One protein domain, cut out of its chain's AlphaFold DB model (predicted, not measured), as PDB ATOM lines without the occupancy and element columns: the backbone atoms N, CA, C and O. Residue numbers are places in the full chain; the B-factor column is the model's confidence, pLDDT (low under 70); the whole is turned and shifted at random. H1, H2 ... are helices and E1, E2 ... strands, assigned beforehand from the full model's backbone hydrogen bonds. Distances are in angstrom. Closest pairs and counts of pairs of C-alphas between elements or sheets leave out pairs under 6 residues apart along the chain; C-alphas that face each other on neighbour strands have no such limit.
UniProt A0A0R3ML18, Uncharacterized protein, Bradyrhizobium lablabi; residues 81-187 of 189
ATOM      1  N   GLY A  81     234.103 149.141 236.166       95.31
ATOM      2  CA  GLY A  81     234.713 147.878 236.583       95.31
ATOM      3  C   GLY A  81     235.951 147.516 235.743       95.31
ATOM      4  O   GLY A  81     236.013 147.865 234.564       95.31
ATOM      5  N   PRO A  82     236.942 146.811 236.321       96.62
ATOM      6  CA  PRO A  82     238.144 146.408 235.591       96.62
ATOM      7  C   PRO A  82     237.898 145.235 234.634       96.62
ATOM      8  O   PRO A  82     238.575 145.137 233.617       96.62
ATOM      9  N   ASP A  83     236.929 144.368 234.927       97.75
ATOM     10  CA  ASP A  83     236.594 143.187 234.132       97.75
ATOM     11  C   ASP A  83     235.072 143.097 233.948       97.75
ATOM     12  O   ASP A  83     234.305 143.501 234.826       97.75
ATOM     13  N   PHE A  84     234.645 142.544 232.815       98.19
ATOM     14  CA  PHE A  84     233.245 142.413 232.420       98.19
ATOM     15  C   PHE A  84     232.981 141.021 231.867       98.19
ATOM     16  O   PHE A  84     233.779 140.475 231.095       98.19
ATOM     17  N   ALA A  85     231.828 140.463 232.228       97.94
ATOM     18  CA  ALA A  85     231.446 139.122 231.797       97.94
ATOM     19  C   ALA A  85     231.233 139.038 230.278       97.94
ATOM     20  O   ALA A  85     231.586 138.038 229.657       97.94
ATOM     21  N   ASP A  86     230.671 140.090 229.684       97.94
ATOM     22  CA  ASP A  86     230.358 140.171 228.264       97.94
ATOM     23  C   ASP A  86     230.117 141.630 227.831       97.94
ATOM     24  O   ASP A  86     230.265 142.587 228.597       97.94
ATOM     25  N   TRP A  87     229.719 141.806 226.569       96.62
ATOM     26  CA  TRP A  87     229.397 143.116 226.009       96.62
ATOM     27  C   TRP A  87     228.154 143.767 226.641       96.62
ATOM     28  O   TRP A  87     228.043 144.994 226.664       96.62
ATOM     29  N   HIS A  88     227.203 142.972 227.137       97.75
ATOM     30  CA  HIS A  88     225.999 143.499 227.771       97.75
ATOM     31  C   HIS A  88     226.341 144.178 229.100       97.75
ATOM     32  O   HIS A  88     225.850 145.278 229.357       97.75
ATOM     33  N   ASP A  89     227.236 143.585 229.892       98.00
ATOM     34  CA  ASP A  89     227.745 144.182 231.129       98.00
ATOM     35  C   ASP A  89     228.498 145.497 230.860       98.00
ATOM     36  O   ASP A  89     228.195 146.522 231.476       98.00
ATOM     37  N   VAL A  90     229.377 145.521 229.847       97.94
ATOM     38  CA  VAL A  90     230.026 146.764 229.383       97.94
ATOM     39  C   VAL A  90     228.980 147.832 229.052       97.94
ATOM     40  O   VAL A  90     229.020 148.941 229.588       97.94
ATOM     41  N   ALA A  91     228.022 147.514 228.176       97.12
ATOM     42  CA  ALA A  91     227.013 148.468 227.723       97.12
ATOM     43  C   ALA A  91     226.158 148.993 228.886       97.12
ATOM     44  O   ALA A  91     225.873 150.190 228.968       97.12
ATOM     45  N   HIS A  92     225.783 148.111 229.810       97.19
ATOM     46  CA  HIS A  92     225.021 148.461 230.996       97.19
ATOM     47  C   HIS A  92     225.809 149.396 231.923       97.19
ATOM     48  O   HIS A  92     225.262 150.419 232.341       97.19
ATOM     49  N   GLN A  93     227.090 149.131 232.195       97.38
ATOM     50  CA  GLN A  93     227.914 150.027 233.014       97.38
ATOM     51  C   GLN A  93     228.123 151.390 232.345       97.38
ATOM     52  O   GLN A  93     227.880 152.419 232.978       97.38
ATOM     53  N   LEU A  94     228.472 151.424 231.055       97.75
ATOM     54  CA  LEU A  94     228.677 152.686 230.334       97.75
ATOM     55  C   LEU A  94     227.384 153.510 230.219       97.75
ATOM     56  O   LEU A  94     227.420 154.734 230.359       97.75
ATOM     57  N   SER A  95     226.218 152.870 230.063       96.44
ATOM     58  CA  SER A  95     224.926 153.576 230.039       96.44
ATOM     59  C   SER A  95     224.597 154.307 231.347       96.44
ATOM     60  O   SER A  95     223.899 155.316 231.313       96.44
ATOM     61  N   LYS A  96     225.136 153.853 232.489       96.25
ATOM     62  CA  LYS A  96     224.972 154.518 233.796       96.25
ATOM     63  C   LYS A  96     225.864 155.751 233.954       96.25
ATOM     64  O   LYS A  96     225.693 156.517 234.903       96.25
ATOM     65  N   ILE A  97     226.856 155.909 233.081       97.75
ATOM     66  CA  ILE A  97     227.781 157.051 233.059       97.75
ATOM     67  C   ILE A  97     227.362 158.053 231.984       97.75
ATOM     68  O   ILE A  97     227.577 159.247 232.136       97.75
ATOM     69  N   LYS A  98     226.738 157.592 230.900       97.62
ATOM     70  CA  LYS A  98     226.281 158.461 229.820       97.62
ATOM     71  C   LYS A  98     225.348 159.564 230.340       97.62
ATOM     72  O   LYS A  98     224.293 159.279 230.908       97.62
ATOM     73  N   PHE A  99     225.681 160.821 230.048       97.75
ATOM     74  CA  PHE A  99     224.784 161.941 230.323       97.75
ATOM     75  C   PHE A  99     223.599 161.950 229.328       97.75
ATOM     76  O   PHE A  99     223.795 161.755 228.115       97.75
ATOM     77  N   PRO A 100     222.346 162.130 229.788       96.50
ATOM     78  CA  PRO A 100     221.185 162.185 228.897       96.50
ATOM     79  C   PRO A 100     221.281 163.346 227.901       96.50
ATOM     80  O   PRO A 100     221.689 164.442 228.259       96.50
ATOM     81  N   GLY A 101     220.903 163.124 226.642       95.50
ATOM     82  CA  GLY A 101     221.034 164.111 225.559       95.50
ATOM     83  C   GLY A 101     222.368 164.086 224.806       95.50
ATOM     84  O   GLY A 101     222.386 164.449 223.637       95.50
ATOM     85  N   TYR A 102     223.443 163.568 225.404       96.25
ATOM     86  CA  TYR A 102     224.797 163.663 224.837       96.25
ATOM     87  C   TYR A 102     225.265 162.373 224.158       96.25
ATOM     88  O   TYR A 102     224.689 161.293 224.372       96.25
ATOM     89  N   GLY A 103     226.272 162.498 223.291       93.94
ATOM     90  CA  GLY A 103     226.761 161.426 222.430       93.94
ATOM     91  C   GLY A 103     227.453 160.277 223.168       93.94
ATOM     92  O   GLY A 103     228.157 160.463 224.156       93.94
ATOM     93  N   MET A 104     227.270 159.064 222.646       95.62
ATOM     94  CA  MET A 104     228.109 157.900 222.939       95.62
ATOM     95  C   MET A 104     228.303 157.137 221.633       95.62
ATOM     96  O   MET A 104     227.329 156.877 220.925       95.62
ATOM     97  N   ALA A 105     229.544 156.794 221.311       94.62
ATOM     98  CA  ALA A 105     229.904 156.188 220.040       94.62
ATOM     99  C   ALA A 105     231.035 155.162 220.201       94.62
ATOM    100  O   ALA A 105     231.504 154.864 221.303       94.62
ATOM    101  N   SER A 106     231.409 154.557 219.075       94.81
ATOM    102  CA  SER A 106     232.458 153.545 218.981       94.81
ATOM    103  C   SER A 106     233.555 154.026 218.048       94.81
ATOM    104  O   SER A 106     233.250 154.580 216.994       94.81
ATOM    105  N   GLY A 107     234.809 153.798 218.436       93.50
ATOM    106  CA  GLY A 107     235.949 153.911 217.531       93.50
ATOM    107  C   GLY A 107     236.175 152.610 216.762       93.50
ATOM    108  O   GLY A 107     235.478 151.615 216.987       93.50
ATOM    109  N   GLU A 108     237.168 152.609 215.878       94.31
ATOM    110  CA  GLU A 108     237.648 151.377 215.248       94.31
ATOM    111  C   GLU A 108     238.233 150.429 216.302       94.31
ATOM    112  O   GLU A 108     238.900 150.860 217.246       94.31
ATOM    113  N   ASN A 109     237.984 149.127 216.147       95.88
ATOM    114  CA  ASN A 109     238.631 148.133 216.995       95.88
ATOM    115  C   ASN A 109     240.123 148.057 216.650       95.88
ATOM    116  O   ASN A 109     240.502 148.063 215.478       95.88
ATOM    117  N   VAL A 110     240.967 147.898 217.667       96.56
ATOM    118  CA  VAL A 110     242.406 147.684 217.483       96.56
ATOM    119  C   VAL A 110     242.668 146.188 217.475       96.56
ATOM    120  O   VAL A 110     242.424 145.523 218.476       96.56
ATOM    121  N   VAL A 111     243.172 145.648 216.366       96.38
ATOM    122  CA  VAL A 111     243.545 144.228 216.259       96.38
ATOM    123  C   VAL A 111     245.026 144.128 215.927       96.38
ATOM    124  O   VAL A 111     245.449 144.493 214.832       96.38
ATOM    125  N   ALA A 112     245.826 143.654 216.879       95.00
ATOM    126  CA  ALA A 112     247.279 143.598 216.746       95.00
ATOM    127  C   ALA A 112     247.883 142.572 217.709       95.00
ATOM    128  O   ALA A 112     247.380 142.374 218.810       95.00
ATOM    129  N   ALA A 113     248.968 141.911 217.289       92.25
ATOM    130  CA  ALA A 113     249.681 140.908 218.091       92.25
ATOM    131  C   ALA A 113     248.772 139.808 218.697       92.25
ATOM    132  O   ALA A 113     249.022 139.321 219.795       92.25
ATOM    133  N   GLY A 114     247.701 139.425 217.988       93.56
ATOM    134  CA  GLY A 114     246.728 138.424 218.453       93.56
ATOM    135  C   GLY A 114     245.725 138.924 219.502       93.56
ATOM    136  O   GLY A 114     244.957 138.121 220.024       93.56
ATOM    137  N   ARG A 115     245.714 140.227 219.796       95.69
ATOM    138  CA  ARG A 115     244.811 140.888 220.746       95.69
ATOM    139  C   ARG A 115     243.794 141.739 219.986       95.69
ATOM    140  O   ARG A 115     244.105 142.272 218.921       95.69
ATOM    141  N   GLU A 116     242.590 141.868 220.536       97.50
ATOM    142  CA  GLU A 116     241.520 142.722 220.009       97.50
ATOM    143  C   GLU A 116     241.056 143.680 221.110       97.50
ATOM    144  O   GLU A 116     240.749 143.245 222.220       97.50
ATOM    145  N   PHE A 117     240.967 144.973 220.799       98.12
ATOM    146  CA  PHE A 117     240.460 145.996 221.706       98.12
ATOM    147  C   PHE A 117     239.242 146.690 221.104       98.12
ATOM    148  O   PHE A 117     239.302 147.212 219.989       98.12
ATOM    149  N   ALA A 118     238.148 146.730 221.858       98.00
ATOM    150  CA  ALA A 118     236.965 147.508 221.537       98.00
ATOM    151  C   ALA A 118     237.096 148.923 222.108       98.00
ATOM    152  O   ALA A 118     237.419 149.105 223.283       98.00
ATOM    153  N   VAL A 119     236.804 149.926 221.282       98.12
ATOM    154  CA  VAL A 119     236.938 151.341 221.649       98.12
ATOM    155  C   VAL A 119     235.556 151.967 221.763       98.12
ATOM    156  O   VAL A 119     234.748 151.902 220.829       98.12
ATOM    157  N   ARG A 120     235.270 152.591 222.903       97.75
ATOM    158  CA  ARG A 120     234.064 153.396 223.125       97.75
ATOM    159  C   ARG A 120     234.441 154.765 223.633       97.75
ATOM    160  O   ARG A 120     235.444 154.917 224.318       97.75
ATOM    161  N   PHE A 121     233.610 155.746 223.327       97.31
ATOM    162  CA  PHE A 121     233.761 157.075 223.889       97.31
ATOM    163  C   PHE A 121     232.404 157.734 224.099       97.31
ATOM    164  O   PHE A 121     231.412 157.391 223.446       97.31
ATOM    165  N   MET A 122     232.359 158.659 225.049       97.12
ATOM    166  CA  MET A 122     231.190 159.477 225.345       97.12
ATOM    167  C   MET A 122     231.574 160.945 225.415       97.12
ATOM    168  O   MET A 122     232.633 161.304 225.928       97.12
ATOM    169  N   GLU A 123     230.683 161.782 224.913       96.00
ATOM    170  CA  GLU A 123     230.806 163.229 224.977       96.00
ATOM    171  C   GLU A 123     230.605 163.710 226.418       96.00
ATOM    172  O   GLU A 123     229.659 163.288 227.090       96.00
ATOM    173  N   ILE A 124     231.476 164.607 226.885       97.12
ATOM    174  CA  ILE A 124     231.279 165.320 228.148       97.12
ATOM    175  C   ILE A 124     230.575 166.655 227.846       97.12
ATOM    176  O   ILE A 124     231.105 167.459 227.069       97.12
ATOM    177  N   PRO A 125     229.409 166.923 228.462       96.31
ATOM    178  CA  PRO A 125     228.583 168.080 228.156       96.31
ATOM    179  C   PRO A 125     229.309 169.421 228.164       96.31
ATOM    180  O   PRO A 125     229.871 169.825 229.177       96.31
ATOM    181  N   GLN A 126     229.235 170.135 227.037       94.75
ATOM    182  CA  GLN A 126     229.626 171.546 226.884       94.75
ATOM    183  C   GLN A 126     231.069 171.906 227.290       94.75
ATOM    184  O   GLN A 126     231.370 173.080 227.503       94.75
ATOM    185  N   VAL A 127     231.985 170.933 227.354       94.56
ATOM    186  CA  VAL A 127     233.402 171.170 227.712       94.56
ATOM    187  C   VAL A 127     234.393 170.802 226.609       94.56
ATOM    188  O   VAL A 127     235.602 170.880 226.824       94.56
ATOM    189  N   ALA A 128     233.901 170.427 225.422       94.12
ATOM    190  CA  ALA A 128     234.725 169.973 224.298       94.12
ATOM    191  C   ALA A 128     235.706 168.865 224.727       94.12
ATOM    192  O   ALA A 128     236.900 168.933 224.449       94.12
ATOM    193  N   LYS A 129     235.208 167.867 225.461       96.06
ATOM    194  CA  LYS A 129     235.973 166.699 225.899       96.06
ATOM    195  C   LYS A 129     235.183 165.436 225.623       96.06
ATOM    196  O   LYS A 129     233.954 165.439 225.655       96.06
ATOM    197  N   GLU A 130     235.910 164.349 225.446       97.06
ATOM    198  CA  GLU A 130     235.355 163.007 225.351       97.06
ATOM    199  C   GLU A 130     236.059 162.093 226.352       97.06
ATOM    200  O   GLU A 130     237.273 162.183 226.543       97.06
ATOM    201  N   ARG A 131     235.299 161.203 226.994       98.19
ATOM    202  CA  ARG A 131     235.843 160.136 227.838       98.19
ATOM    203  C   ARG A 131     235.886 158.839 227.041       98.19
ATOM    204  O   ARG A 131     234.849 158.397 226.549       98.19
ATOM    205  N   TYR A 132     237.070 158.256 226.921       98.31
ATOM    206  CA  TYR A 132     237.366 157.037 226.176       98.31
ATOM    207  C   TYR A 132     237.459 155.841 227.113       98.31
ATOM    208  O   TYR A 132     238.038 155.939 228.189       98.31
ATOM    209  N   PHE A 133     236.950 154.705 226.649       98.38
ATOM    210  CA  PHE A 133     237.058 153.399 227.282       98.38
ATOM    211  C   PHE A 133     237.623 152.431 226.250       98.38
ATOM    212  O   PHE A 133     237.006 152.201 225.202       98.38
ATOM    213  N   VAL A 134     238.793 151.868 226.540       98.31
ATOM    214  CA  VAL A 134     239.404 150.831 225.708       98.31
ATOM    215  C   VAL A 134     239.327 149.511 226.442       98.31
ATOM    216  O   VAL A 134     239.792 149.386 227.571       98.31
ATOM    217  N   LEU A 135     238.708 148.532 225.797       98.31
ATOM    218  CA  LEU A 135     238.369 147.247 226.388       98.31
ATOM    219  C   LEU A 135     239.084 146.148 225.619       98.31
ATOM    220  O   LEU A 135     238.782 145.926 224.450       98.31
ATOM    221  N   GLU A 136     240.004 145.446 226.261       98.06
ATOM    222  CA  GLU A 136     240.578 144.234 225.697       98.06
ATOM    223  C   GLU A 136     239.537 143.118 225.709       98.06
ATOM    224  O   GLU A 136     238.924 142.831 226.739       98.06
ATOM    225  N   LYS A 137     239.343 142.477 224.562       97.94
ATOM    226  CA  LYS A 137     238.510 141.291 224.431       97.94
ATOM    227  C   LYS A 137     239.356 140.058 224.715       97.94
ATOM    228  O   LYS A 137     240.337 139.789 224.022       97.94
ATOM    229  N   LEU A 138     238.954 139.298 225.722       96.81
ATOM    230  CA  LEU A 138     239.655 138.105 226.173       96.81
ATOM    231  C   LEU A 138     239.022 136.832 225.593       96.81
ATOM    232  O   LEU A 138     237.944 136.834 224.986       96.81
ATOM    233  N   ALA A 139     239.706 135.705 225.800       92.25
ATOM    234  CA  ALA A 139     239.160 134.394 225.477       92.25
ATOM    235  C   ALA A 139     237.846 134.143 226.241       92.25
ATOM    236  O   ALA A 139     237.701 134.521 227.400       92.25
ATOM    237  N   GLY A 140     236.885 133.488 225.587       92.06
ATOM    238  CA  GLY A 140     235.570 133.221 226.179       92.06
ATOM    239  C   GLY A 140     234.579 134.388 226.099       92.06
ATOM    240  O   GLY A 140     233.463 134.244 226.581       92.06
ATOM    241  N   GLY A 141     234.943 135.504 225.454       94.62
ATOM    242  CA  GLY A 141     234.028 136.623 225.197       94.62
ATOM    243  C   GLY A 141     233.900 137.629 226.342       94.62
ATOM    244  O   GLY A 141     233.042 138.508 226.268       94.62
ATOM    245  N   THR A 142     234.753 137.520 227.362       97.94
ATOM    246  CA  THR A 142     234.867 138.499 228.447       97.94
ATOM    247  C   THR A 142     235.671 139.719 227.998       97.94
ATOM    248  O   THR A 142     236.392 139.680 226.993       97.94
ATOM    249  N   PHE A 143     235.552 140.816 228.744       98.31
ATOM    250  CA  PHE A 143     236.285 142.050 228.474       98.31
ATOM    251  C   PHE A 143     237.049 142.515 229.708       98.31
ATOM    252  O   PHE A 143     236.600 142.312 230.833       98.31
ATOM    253  N   ARG A 144     238.174 143.191 229.489       97.88
ATOM    254  CA  ARG A 144     238.945 143.882 230.524       97.88
ATOM    255  C   ARG A 144     239.166 145.331 230.133       97.88
ATOM    256  O   ARG A 144     239.503 145.613 228.987       97.88
ATOM    257  N   LEU A 145     239.013 146.250 231.077       97.94
ATOM    258  CA  LEU A 145     239.341 147.655 230.877       97.94
ATOM    259  C   LEU A 145     240.862 147.814 230.750       97.94
ATOM    260  O   LEU A 145     241.605 147.606 231.706       97.94
ATOM    261  N   ALA A 146     241.314 148.159 229.548       97.62
ATOM    262  CA  ALA A 146     242.713 148.411 229.230       97.62
ATOM    263  C   ALA A 146     243.095 149.878 229.477       97.62
ATOM    264  O   ALA A 146     244.218 150.160 229.888       97.62
ATOM    265  N   ASP A 147     242.168 150.807 229.233       97.81
ATOM    266  CA  ASP A 147     242.364 152.231 229.504       97.81
ATOM    267  C   ASP A 147     241.024 152.960 229.668       97.81
ATOM    268  O   ASP A 147     240.009 152.574 229.081       97.81
ATOM    269  N   ASP A 148     241.056 154.039 230.441       97.88
ATOM    270  CA  ASP A 148     239.940 154.941 230.709       97.88
ATOM    271  C   ASP A 148     240.495 156.345 230.933       97.88
ATOM    272  O   ASP A 148     241.227 156.597 231.896       97.88
ATOM    273  N   PHE A 149     240.220 157.254 230.002       97.88
ATOM    274  CA  PHE A 149     240.813 158.586 230.026       97.88
ATOM    275  C   PHE A 149     239.937 159.630 229.348       97.88
ATOM    276  O   PHE A 149     239.056 159.323 228.549       97.88
ATOM    277  N   VAL A 150     240.213 160.895 229.651       97.94
ATOM    278  CA  VAL A 150     239.554 162.044 229.029       97.94
ATOM    279  C   VAL A 150     240.502 162.689 228.030       97.94
ATOM    280  O   VAL A 150     241.657 162.964 228.358       97.94
ATOM    281  N   ALA A 151     240.004 162.955 226.827       97.25
ATOM    282  CA  ALA A 151     240.719 163.671 225.783       97.25
ATOM    283  C   ALA A 151     240.018 164.997 225.467       97.25
ATOM    284  O   ALA A 151     238.791 165.076 225.417       97.25
ATOM    285  N   GLN A 152     240.816 166.043 225.257       95.50
ATOM    286  CA  GLN A 152     240.340 167.370 224.883       95.50
ATOM    287  C   GLN A 152     240.126 167.436 223.371       95.50
ATOM    288  O   GLN A 152     241.058 167.182 222.611       95.50
ATOM    289  N   CYS A 153     238.932 167.831 222.944       91.75
ATOM    290  CA  CYS A 153     238.652 168.188 221.561       91.75
ATOM    291  C   CYS A 153     239.239 169.571 221.259       91.75
ATOM    292  O   CYS A 153     239.118 170.505 222.062       91.75
ATOM    293  N   ASP A 154     239.840 169.709 220.078       86.94
ATOM    294  CA  ASP A 154     240.325 170.998 219.599       86.94
ATOM    295  C   ASP A 154     239.143 171.975 219.429       86.94
ATOM    296  O   ASP A 154     238.139 171.621 218.794       86.94
ATOM    297  N   PRO A 155     239.228 173.212 219.954       79.88
ATOM    298  CA  PRO A 155     238.162 174.196 219.806       79.88
ATOM    299  C   PRO A 155     237.785 174.423 218.334       79.88
ATOM    300  O   PRO A 155     238.631 174.752 217.507       79.88
ATOM    301  N   GLY A 156     236.500 174.259 218.006       75.50
ATOM    302  CA  GLY A 156     235.982 174.434 216.643       75.50
ATOM    303  C   GLY A 156     236.261 173.268 215.686       75.50
ATOM    304  O   GLY A 156     235.862 173.336 214.524       75.50
ATOM    305  N   SER A 157     236.908 172.195 216.147       81.50
ATOM    306  CA  SER A 157     237.046 170.959 215.378       81.50
ATOM    307  C   SER A 157     235.741 170.163 215.400       81.50
ATOM    308  O   SER A 157     235.154 169.943 216.455       81.50
ATOM    309  N   ALA A 158     235.312 169.686 214.231       81.31
ATOM    310  CA  ALA A 158     234.232 168.702 214.110       81.31
ATOM    311  C   ALA A 158     234.732 167.251 214.270       81.31
ATOM    312  O   ALA A 158     233.960 166.310 214.106       81.31
ATOM    313  N   PHE A 159     236.031 167.065 214.515       83.62
ATOM    314  CA  PHE A 159     236.678 165.760 214.580       83.62
ATOM    315  C   PHE A 159     236.920 165.337 216.026       83.62
ATOM    316  O   PHE A 159     237.254 166.172 216.869       83.62
ATOM    317  N   ALA A 160     236.816 164.029 216.265       88.44
ATOM    318  CA  ALA A 160     237.186 163.408 217.527       88.44
ATOM    319  C   ALA A 160     238.666 163.695 217.871       88.44
ATOM    320  O   ALA A 160     239.506 163.774 216.966       88.44
ATOM    321  N   PRO A 161     239.006 163.840 219.163       93.50
ATOM    322  CA  PRO A 161     240.366 164.105 219.620       93.50
ATOM    323  C   PRO A 161     241.317 162.937 219.346       93.50
ATOM    324  O   PRO A 161     242.511 163.155 219.156       93.50
ATOM    325  N   ILE A 162     240.797 161.706 219.294       96.62
ATOM    326  CA  ILE A 162     241.545 160.514 218.901       96.62
ATOM    327  C   ILE A 162     241.049 160.054 217.532       96.62
ATOM    328  O   ILE A 162     239.864 159.781 217.351       96.62
ATOM    329  N   SER A 163     241.964 159.950 216.571       94.69
ATOM    330  CA  SER A 163     241.670 159.462 215.221       94.69
ATOM    331  C   SER A 163     242.147 158.033 215.005       94.69
ATOM    332  O   SER A 163     241.506 157.300 214.258       94.69
ATOM    333  N   THR A 164     243.271 157.642 215.608       96.12
ATOM    334  CA  THR A 164     243.820 156.290 215.475       96.12
ATOM    335  C   THR A 164     244.345 155.776 216.807       96.12
ATOM    336  O   THR A 164     244.778 156.543 217.674       96.12
ATOM    337  N   ILE A 165     244.291 154.455 216.965       97.62
ATOM    338  CA  ILE A 165     244.831 153.746 218.121       97.62
ATOM    339  C   ILE A 165     245.618 152.545 217.604       97.62
ATOM    340  O   ILE A 165     245.123 151.773 216.782       97.62
ATOM    341  N   HIS A 166     246.846 152.385 218.086       96.81
ATOM    342  CA  HIS A 166     247.734 151.291 217.703       96.81
ATOM    343  C   HIS A 166     248.279 150.583 218.939       96.81
ATOM    344  O   HIS A 166     248.542 151.225 219.952       96.81
ATOM    345  N   LEU A 167     248.489 149.269 218.844       97.25
ATOM    346  CA  LEU A 167     249.269 148.527 219.830       97.25
ATOM    347  C   LEU A 167     250.725 148.458 219.355       97.25
ATOM    348  O   LEU A 167     251.002 147.860 218.315       97.25
ATOM    349  N   VAL A 168     251.643 149.045 220.118       95.88
ATOM    350  CA  VAL A 168     253.090 149.031 219.857       95.88
ATOM    351  C   VAL A 168     253.793 148.613 221.139       95.88
ATOM    352  O   VAL A 168     253.610 149.262 222.162       95.88
ATOM    353  N   ASP A 169     254.559 147.521 221.106       93.75
ATOM    354  CA  ASP A 169     255.345 147.032 222.252       93.75
ATOM    355  C   ASP A 169     254.554 146.968 223.576       93.75
ATOM    356  O   ASP A 169     254.979 147.489 224.606       93.75
ATOM    357  N   ASP A 170     253.368 146.342 223.537       94.12
ATOM    358  CA  ASP A 170     252.440 146.235 224.676       94.12
ATOM    359  C   ASP A 170     251.960 147.596 225.231       94.12
ATOM    360  O   ASP A 170     251.616 147.733 226.407       94.12
ATOM    361  N   ARG A 171     251.891 148.618 224.371       97.31
ATOM    362  CA  ARG A 171     251.300 149.926 224.677       97.31
ATOM    363  C   ARG A 171     250.238 150.305 223.665       97.31
ATOM    364  O   ARG A 171     250.454 150.187 222.461       97.31
ATOM    365  N   LEU A 172     249.117 150.817 224.153       98.00
ATOM    366  CA  LEU A 172     248.155 151.526 223.321       98.00
ATOM    367  C   LEU A 172     248.670 152.946 223.088       98.00
ATOM    368  O   LEU A 172     248.877 153.696 224.042       98.00
ATOM    369  N   VAL A 173     248.887 153.295 221.823       98.19
ATOM    370  CA  VAL A 173     249.306 154.620 221.361       98.19
ATOM    371  C   VAL A 173     248.118 155.276 220.676       98.19
ATOM    372  O   VAL A 173     247.596 154.747 219.695       98.19
ATOM    373  N   TYR A 174     247.702 156.428 221.191       98.06
ATOM    374  CA  TYR A 174     246.549 157.185 220.716       98.06
ATOM    375  C   TYR A 174     247.042 158.416 219.973       98.06
ATOM    376  O   TYR A 174     247.806 159.199 220.542       98.06
ATOM    377  N   ALA A 175     246.601 158.615 218.734       96.81
ATOM    378  CA  ALA A 175     247.006 159.761 217.932       96.81
ATOM    379  C   ALA A 175     245.808 160.554 217.406       96.81
ATOM    380  O   ALA A 175     244.743 160.002 217.110       96.81
ATOM    381  N   ASP A 176     246.000 161.867 217.280       94.88
ATOM    382  CA  ASP A 176     245.060 162.735 216.580       94.88
ATOM    383  C   ASP A 176     245.159 162.536 215.056       94.88
ATOM    384  O   ASP A 176     246.016 161.818 214.535       94.88
ATOM    385  N   ARG A 177     244.275 163.196 214.307       92.31
ATOM    386  CA  ARG A 177     244.225 163.103 212.837       92.31
ATOM    387  C   ARG A 177     245.508 163.540 212.117       92.31
ATOM    388  O   ARG A 177     245.668 163.239 210.939       92.31
ATOM    389  N   ASN A 178     246.385 164.293 212.782       92.56
ATOM    390  CA  ASN A 178     247.657 164.744 212.219       92.56
ATOM    391  C   ASN A 178     248.801 163.777 212.575       92.56
ATOM    392  O   ASN A 178     249.958 164.065 212.277       92.56
ATOM    393  N   GLY A 179     248.492 162.650 213.227       93.88
ATOM    394  CA  GLY A 179     249.467 161.661 213.676       93.88
ATOM    395  C   GLY A 179     250.225 162.073 214.937       93.88
ATOM    396  O   GLY A 179     251.195 161.410 215.302       93.88
ATOM    397  N   ARG A 180     249.821 163.154 215.620       95.12
ATOM    398  CA  ARG A 180     250.446 163.542 216.888       95.12
ATOM    399  C   ARG A 180     249.931 162.629 217.993       95.12
ATOM    400  O   ARG A 180     248.725 162.502 218.186       95.12
ATOM    401  N   VAL A 181     250.859 162.044 218.745       96.88
ATOM    402  CA  VAL A 181     250.544 161.220 219.915       96.88
ATOM    403  C   VAL A 181     249.889 162.085 220.992       96.88
ATOM    404  O   VAL A 181     250.461 163.077 221.444       96.88
ATOM    405  N   VAL A 182     248.679 161.699 221.390       96.69
ATOM    406  CA  VAL A 182     247.884 162.324 222.456       96.69
ATOM    407  C   VAL A 182     248.105 161.599 223.784       96.69
ATOM    408  O   VAL A 182     248.131 162.231 224.839       96.69
ATOM    409  N   ARG A 183     248.269 160.271 223.742       97.31
ATOM    410  CA  ARG A 183     248.433 159.421 224.926       97.31
ATOM    411  C   ARG A 183     249.181 158.139 224.577       97.31
ATOM    412  O   ARG A 183     249.076 157.637 223.460       97.31
ATOM    413  N   GLU A 184     249.867 157.588 225.571       97.69
ATOM    414  CA  GLU A 184     250.354 156.211 225.573       97.69
ATOM    415  C   GLU A 184     249.998 155.548 226.900       97.69
ATOM    416  O   GLU A 184     250.195 156.152 227.959       97.69
ATOM    417  N   THR A 185     249.538 154.301 226.847       97.19
ATOM    418  CA  THR A 185     249.204 153.525 228.045       97.19
ATOM    419  C   THR A 185     249.740 152.104 227.914       97.19
ATOM    420  O   THR A 185     249.431 151.438 226.923       97.19
ATOM    421  N   PRO A 186     250.534 151.607 228.880       96.06
ATOM    422  CA  PRO A 186     250.924 150.204 228.898       96.06
ATOM    423  C   PRO A 186     249.701 149.325 229.148       96.06
ATOM    424  O   PRO A 186     248.896 149.610 230.032       96.06
ATOM    425  N   VAL A 187     249.591 148.230 228.405       93.31
ATOM    426  CA  VAL A 187     248.561 147.217 228.627       93.31
ATOM    427  C   VAL A 187     249.196 145.980 229.240       93.31
ATOM    428  O   VAL A 187     250.200 145.469 228.747       93.31
TER     429      VAL A 187
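Overview. This is residues 81 to 187 of the 189 residues of an uncharacterized protein of Bradyrhizobium lablabi (UniProt A0A0R3ML18). A twisted sheet, E1 to E5, makes the middle layer of a flat body, with helix H1 over one face and the small sheet E6 E7 E8 over the other; the two sheets form a loose sandwich, their best planes 34 degrees apart. The printed part has 107 residues, with H1 first and then E1 to E8, mostly strand. Both sheets are antiparallel, the larger branched at E3, the smaller in the order E6 E7 E8. The whole is compact, radius of gyration of the C-alphas 13.7 A, spanning 42 by 33 by 17 A.

Along the chain. H1, residues 87 to 95, begins at C-alpha 87 (229.397, 143.116, 226.009). E1 is 104 to 106, E2 110 to 112, E3 115 to 124, 28.9 A long, E4 129 to 137, 25.6 A, and E5 143 to 152, 25.9 A. E6 is 164 to 168, E7 171 to 175 and E8 181 to 186, ending at C-alpha 186 (250.924, 150.204, 228.898).

Arrangement. E1 (N 105 to O 121, 2.9 A) and E2 (N 110 to O 117, 2.9 A) lie on one side of E3, E4 (N 120 to O 133, 2.9 A) on the other side. E2 E3 E4 E5 is a meander, each strand the antiparallel neighbour of the one before; across E4 and E5, N 132 and O 149 are within hydrogen-bond range at 2.8 A. E5 bends by 51 degrees at residue 146. H1, with every O i to N i+4 pair within hydrogen-bond range, is on this sheet at a height of 9.3 A, over E3 and E4. E6 E7 E8 is a second meander, with N 166 and O 173 at 3.0 A, N 172 and O 185 at 2.9 A. The closest C-alphas of E2 and E6, Ala 112 and Leu 167, are 6.1 A apart.

Size, cuts and confidence. The C-alphas of Gly 140 and Gly 156, the two farthest apart, are 42.3 A apart. The printed part has no cut. The long link is E5 to E6, where the chain changes sheets. No printed residue is under 70 in pLDDT.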